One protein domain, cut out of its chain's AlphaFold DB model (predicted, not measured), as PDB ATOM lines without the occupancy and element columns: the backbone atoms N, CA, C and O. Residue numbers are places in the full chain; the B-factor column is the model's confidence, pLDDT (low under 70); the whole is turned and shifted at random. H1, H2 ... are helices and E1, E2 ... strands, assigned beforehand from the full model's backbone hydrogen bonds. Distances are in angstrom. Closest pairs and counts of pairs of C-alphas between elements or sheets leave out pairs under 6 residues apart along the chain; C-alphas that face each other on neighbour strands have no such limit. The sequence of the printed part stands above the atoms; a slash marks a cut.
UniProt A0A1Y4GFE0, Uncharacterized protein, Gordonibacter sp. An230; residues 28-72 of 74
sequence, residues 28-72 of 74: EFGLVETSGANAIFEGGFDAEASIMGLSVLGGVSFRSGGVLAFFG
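What this domain is: This is residues 28 to 72 of the 74 residues of an uncharacterized protein of Gordonibacter sp. An230 (UniProt A0A1Y4GFE0). A small pair of helices, the short H1 packed on the longer H2, makes one side of this domain, and a lone strand, E1, makes the other side, apart from both helices. The chain runs round from one side to the other like a loop, and its printed ends come together where residues 28 to 29 pair, parallel, with residues 70 to 71 of E1; residues 43 to 48, at the turn from H1 into H2, stick out. The printed part has 45 residues, with two named helices and one named strand in the order H1, H2, E1; the class is mixed, helices and strands, with 22 residues, under half, in named elements. The whole is compact, with a radius of gyration of the C-alphas of 10.5 A, and it spans 26 by 21 by 17 A.

Where its parts are: The longest helix is H2, residues 47 to 58, which measures 16.1 A from its first to its last C-alpha; C-alpha 47 is at (39.577, 30.270, 101.122). H1 is residues 37 to 41, and C-alpha 37 is at (28.704, 36.257, 107.417). E1 is the strand of residues 67 to 71, 13.2 A long, and it ends with C-alpha 71 at (28.883, 24.856, 110.426).

How they stand to each other: H2 and H1 touch, with 7 pairs of C-alphas within 8 A. Their closest C-alphas are those of Ile 40 and Gly 53, 5.8 A apart, and their centres are 9.4 A apart. H2 and E1 are apart, and so are H1 and E1. E1 pairs with no named strand; the short stretch of residues 28 to 29 is paired, parallel, with its residues 70 to 71. In H2 every O i to N i+4 pair is within hydrogen-bond range; in H1 it is 0 of 1, beside 2 of 2 O i to N i+3 pairs.

The domain as a whole: The two C-alphas farthest apart are those of Val 32 and Ser 64, 27.7 A, while the C-alphas of Glu 28 and Gly 72, the first and last printed residues, are 7.3 A apart. The printed part has no cut, and it runs from residue 28 to residue 72 of a full chain of 74 residues. The link from H1 to H2 is tight, with 5 residues, and the link from H2 to E1 is short, with 8; no link is long. Residues 43 to 48, of which 47 to 48 belong to H2, stand free. The mean pLDDT of the printed part is 72.9, and confidence is low, under 70, at residues 30 to 39, of which 37 to 39 belong to H1, and at residues 42 to 45.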
ATOM      1  N   GLU A  28      31.446  29.303 115.371       80.12
ATOM      2  CA  GLU A  28      30.203  28.558 115.174       80.12
ATOM      3  C   GLU A  28      29.275  29.362 114.261       80.12
ATOM      4  O   GLU A  28      28.833  30.453 114.615       80.12
ATOM      5  N   PHE A  29      28.997  28.816 113.079       76.00
ATOM      6  CA  PHE A  29      28.098  29.392 112.086       76.00
ATOM      7  C   PHE A  29      26.766  28.645 112.141       76.00
ATOM      8  O   PHE A  29      26.696  27.460 111.805       76.00
ATOM      9  N   GLY A  30      25.713  29.327 112.589       65.12
ATOM     10  CA  GLY A  30      24.338  28.862 112.411       65.12
ATOM     11  C   GLY A  30      23.822  29.269 111.033       65.12
ATOM     12  O   GLY A  30      24.114  30.374 110.579       65.12
ATOM     13  N   LEU A  31      23.038  28.409 110.377       53.06
ATOM     14  CA  LEU A  31      22.400  28.728 109.090       53.06
ATOM     15  C   LEU A  31      21.389  29.889 109.206       53.06
ATOM     16  O   LEU A  31      21.051  30.530 108.213       53.06
ATOM     17  N   VAL A  32      20.926  30.184 110.425       48.44
ATOM     18  CA  VAL A  32      20.022  31.300 110.723       48.44
ATOM     19  C   VAL A  32      20.815  32.608 110.775       48.44
ATOM     20  O   VAL A  32      21.319  33.017 111.818       48.44
ATOM     21  N   GLU A  33      20.945  33.223 109.601       50.97
ATOM     22  CA  GLU A  33      21.132  34.660 109.363       50.97
ATOM     23  C   GLU A  33      22.032  35.390 110.370       50.97
ATOM     24  O   GLU A  33      21.618  36.323 111.058       50.97
ATOM     25  N   THR A  34      23.320  35.042 110.410       54.59
ATOM     26  CA  THR A  34      24.299  36.028 110.886       54.59
ATOM     27  C   THR A  34      24.482  37.045 109.761       54.59
ATOM     28  O   THR A  34      25.292  36.847 108.854       54.59
ATOM     29  N   SER A  35      23.657  38.095 109.759       52.25
ATOM     30  CA  SER A  35      23.720  39.190 108.790       52.25
ATOM     31  C   SER A  35      25.141  39.775 108.768       52.25
ATOM     32  O   SER A  35      25.602  40.388 109.725       52.25
ATOM     33  N   GLY A  36      25.880  39.492 107.690       58.91
ATOM     34  CA  GLY A  36      27.296  39.847 107.524       58.91
ATOM     35  C   GLY A  36      28.218  38.659 107.234       58.91
ATOM     36  O   GLY A  36      29.179  38.823 106.489       58.91
ATOM     37  N   ALA A  37      27.906  37.452 107.721       62.41
ATOM     38  CA  ALA A  37      28.704  36.257 107.417       62.41
ATOM     39  C   ALA A  37      28.516  35.800 105.963       62.41
ATOM     40  O   ALA A  37      29.487  35.440 105.309       62.41
ATOM     41  N   ASN A  38      27.296  35.895 105.424       65.69
ATOM     42  CA  ASN A  38      27.023  35.562 104.019       65.69
ATOM     43  C   ASN A  38      27.840  36.429 103.049       65.69
ATOM     44  O   ASN A  38      28.377  35.903 102.080       65.69
ATOM     45  N   ALA A  39      28.035  37.715 103.365       69.25
ATOM     46  CA  ALA A  39      28.839  38.631 102.556       69.25
ATOM     47  C   ALA A  39      30.321  38.212 102.457       69.25
ATOM     48  O   ALA A  39      30.978  38.525 101.468       69.25
ATOM     49  N   ILE A  40      30.845  37.467 103.441       70.81
ATOM     50  CA  ILE A  40      32.208  36.904 103.392       70.81
ATOM     51  C   ILE A  40      32.309  35.831 102.297       70.81
ATOM     52  O   ILE A  40      33.364  35.673 101.690       70.81
ATOM     53  N   PHE A  41      31.210  35.126 102.017       70.81
ATOM     54  CA  PHE A  41      31.154  34.025 101.054       70.81
ATOM     55  C   PHE A  41      30.563  34.427  99.684       70.81
ATOM     56  O   PHE A  41      30.614  33.635  98.745       70.81
ATOM     57  N   GLU A  42      30.036  35.650  99.533       68.38
ATOM     58  CA  GLU A  42      29.445  36.163  98.279       68.38
ATOM     59  C   GLU A  42      30.480  36.417  97.167       68.38
ATOM     60  O   GLU A  42      30.156  36.311  95.986       68.38
ATOM     61  N   GLY A  43      31.736  36.709  97.524       63.12
ATOM     62  CA  GLY A  43      32.825  37.003  96.579       63.12
ATOM     63  C   GLY A  43      33.408  35.789  95.842       63.12
ATOM     64  O   GLY A  43      34.370  35.938  95.090       63.12
ATOM     65  N   GLY A  44      32.839  34.597  96.046       62.53
ATOM     66  CA  GLY A  44      33.385  33.321  95.587       62.53
ATOM     67  C   GLY A  44      34.175  32.601  96.683       62.53
ATOM     68  O   GLY A  44      34.656  33.215  97.631       62.53
ATOM     69  N   PHE A  45      34.295  31.274  96.552       64.56
ATOM     70  CA  PHE A  45      34.979  30.380  97.500       64.56
ATOM     71  C   PHE A  45      36.514  30.534  97.466       64.56
ATOM     72  O   PHE A  45      37.242  29.552  97.326       64.56
ATOM     73  N   ASP A  46      37.025  31.759  97.579       80.50
ATOM     74  CA  ASP A  46      38.426  31.970  97.921       80.50
ATOM     75  C   ASP A  46      38.602  31.737  99.424       80.50
ATOM     76  O   ASP A  46      38.081  32.471 100.272       80.50
ATOM     77  N   ALA A  47      39.321  30.666  99.751       75.69
ATOM     78  CA  ALA A  47      39.577  30.270 101.122       75.69
ATOM     79  C   ALA A  47      40.391  31.329 101.877       75.69
ATOM     80  O   ALA A  47      40.126  31.545 103.058       75.69
ATOM     81  N   GLU A  48      41.336  32.020 101.229       80.81
ATOM     82  CA  GLU A  48      42.150  33.040 101.900       80.81
ATOM     83  C   GLU A  48      41.318  34.272 102.250       80.81
ATOM     84  O   GLU A  48      41.316  34.699 103.409       80.81
ATOM     85  N   ALA A  49      40.547  34.795 101.293       80.31
ATOM     86  CA  ALA A  49      39.618  35.894 101.539       80.31
ATOM     87  C   ALA A  49      38.577  35.536 102.613       80.31
ATOM     88  O   ALA A  49      38.311  36.336 103.513       80.31
ATOM     89  N   SER A  50      38.051  34.307 102.576       78.56
ATOM     90  CA  SER A  50      37.090  33.813 103.566       78.56
ATOM     91  C   SER A  50      37.703  33.757 104.968       78.56
ATOM     92  O   SER A  50      37.125  34.267 105.923       78.56
ATOM     93  N   ILE A  51      38.905  33.190 105.107       79.44
ATOM     94  CA  ILE A  51      39.626  33.121 106.386       79.44
ATOM     95  C   ILE A  51      39.921  34.532 106.910       79.44
ATOM     96  O   ILE A  51      39.723  34.801 108.095       79.44
ATOM     97  N   MET A  52      40.338  35.458 106.046       80.69
ATOM     98  CA  MET A  52      40.592  36.841 106.444       80.69
ATOM     99  C   MET A  52      39.306  37.527 106.925       80.69
ATOM    100  O   MET A  52      39.295  38.091 108.020       80.69
ATOM    101  N   GLY A  53      38.207  37.411 106.177       79.69
ATOM    102  CA  GLY A  53      36.906  37.967 106.554       79.69
ATOM    103  C   GLY A  53      36.396  37.415 107.884       79.69
ATOM    104  O   GLY A  53      35.941  38.174 108.740       79.69
ATOM    105  N   LEU A  54      36.554  36.110 108.112       78.88
ATOM    106  CA  LEU A  54      36.199  35.470 109.379       78.88
ATOM    107  C   LEU A  54      37.056  35.965 110.551       78.88
ATOM    108  O   LEU A  54      36.538  36.129 111.656       78.88
ATOM    109  N   SER A  55      38.348  36.225 110.326       78.50
ATOM    110  CA  SER A  55      39.242  36.752 111.368       78.50
ATOM    111  C   SER A  55      38.865  38.175 111.781       78.50
ATOM    112  O   SER A  55      38.861  38.498 112.970       78.50
ATOM    113  N   VAL A  56      38.459  38.997 110.807       81.00
ATOM    114  CA  VAL A  56      37.959  40.358 111.025       81.00
ATOM    115  C   VAL A  56      36.628  40.323 111.771       81.00
ATOM    116  O   VAL A  56      36.484  41.018 112.774       81.00
ATOM    117  N   LEU A  57      35.683  39.480 111.338       76.94
ATOM    118  CA  LEU A  57      34.371  39.343 111.977       76.94
ATOM    119  C   LEU A  57      34.490  38.865 113.432       76.94
ATOM    120  O   LEU A  57      33.802  39.375 114.312       76.94
ATOM    121  N   GLY A  58      35.371  37.896 113.691       71.44
ATOM    122  CA  GLY A  58      35.607  37.360 115.030       71.44
ATOM    123  C   GLY A  58      36.488  38.243 115.919       71.44
ATOM    124  O   GLY A  58      36.611  37.954 117.108       71.44
ATOM    125  N   GLY A  59      37.135  39.280 115.368       73.62
ATOM    126  CA  GLY A  59      38.093  40.125 116.090       73.62
ATOM    127  C   GLY A  59      39.307  39.361 116.633       73.62
ATOM    128  O   GLY A  59      39.935  39.798 117.598       73.62
ATOM    129  N   VAL A  60      39.625  38.201 116.054       73.38
ATOM    130  CA  VAL A  60      40.631  37.262 116.564       73.38
ATOM    131  C   VAL A  60      41.632  36.900 115.476       73.38
ATOM    132  O   VAL A  60      41.275  36.588 114.344       73.38
ATOM    133  N   SER A  61      42.915  36.900 115.837       77.81
ATOM    134  CA  SER A  61      43.965  36.396 114.953       77.81
ATOM    135  C   SER A  61      43.964  34.870 114.968       77.81
ATOM    136  O   SER A  61      44.131  34.247 116.019       77.81
ATOM    137  N   PHE A  62      43.795  34.263 113.797       82.12
ATOM    138  CA  PHE A  62      43.828  32.815 113.664       82.12
ATOM    139  C   PHE A  62      45.257  32.290 113.715       82.12
ATOM    140  O   PHE A  62      46.126  32.690 112.942       82.12
ATOM    141  N   ARG A  63      45.490  31.346 114.626       78.88
ATOM    142  CA  ARG A  63      46.723  30.562 114.677       78.88
ATOM    143  C   ARG A  63      46.468  29.200 114.056       78.88
ATOM    144  O   ARG A  63      45.445  28.575 114.340       78.88
ATOM    145  N   SER A  64      47.412  28.733 113.244       77.38
ATOM    146  CA  SER A  64      47.353  27.384 112.674       77.38
ATOM    147  C   SER A  64      47.171  26.341 113.783       77.38
ATOM    148  O   SER A  64      47.850  26.400 114.808       77.38
ATOM    149  N   GLY A  65      46.204  25.438 113.604       79.19
ATOM    150  CA  GLY A  65      45.840  24.404 114.582       79.19
ATOM    151  C   GLY A  65      45.080  24.890 115.826       79.19
ATOM    152  O   GLY A  65      44.640  24.061 116.613       79.19
ATOM    153  N   GLY A  66      44.894  26.201 116.015       82.50
ATOM    154  CA  GLY A  66      44.225  26.767 117.193       82.50
ATOM    155  C   GLY A  66      42.745  27.100 117.000       82.50
ATOM    156  O   GLY A  66      42.090  27.502 117.961       82.50
ATOM    157  N   VAL A  67      42.225  26.962 115.779       84.88
ATOM    158  CA  VAL A  67      40.882  27.408 115.393       84.88
ATOM    159  C   VAL A  67      40.060  26.228 114.894       84.88
ATOM    160  O   VAL A  67      40.493  25.501 114.000       84.88
ATOM    161  N   LEU A  68      38.850  26.081 115.432       85.94
ATOM    162  CA  LEU A  68      37.833  25.172 114.922       85.94
ATOM    163  C   LEU A  68      36.697  25.978 114.290       85.94
ATOM    164  O   LEU A  68      36.076  26.797 114.963       85.94
ATOM    165  N   ALA A  69      36.409  25.721 113.015       82.19
ATOM    166  CA  ALA A  69      35.224  26.238 112.338       82.19
ATOM    167  C   ALA A  69      34.136  25.156 112.304       82.19
ATOM    168  O   ALA A  69      34.372  24.046 111.824       82.19
ATOM    169  N   PHE A  70      32.953  25.478 112.820       84.62
ATOM    170  CA  PHE A  70      31.801  24.591 112.873       84.62
ATOM    171  C   PHE A  70      30.615  25.218 112.146       84.62
ATOM    172  O   PHE A  70      30.182  26.314 112.485       84.62
ATOM    173  N   PHE A  71      30.081  24.488 111.171       82.25
ATOM    174  CA  PHE A  71      28.883  24.856 110.426       82.25
ATOM    175  C   PHE A  71      27.736  23.966 110.908       82.25
ATOM    176  O   PHE A  71      27.792  22.741 110.769       82.25
ATOM    177  N   GLY A  72      26.739  24.570 111.548       75.12
ATOM    178  CA  GLY A  72      25.530  23.880 111.980       75.12
ATOM    179  C   GLY A  72      24.518  23.752 110.842       75.12
ATOM    180  O   GLY A  72      24.475  24.601 109.962       75.12
TER     181      GLY A  72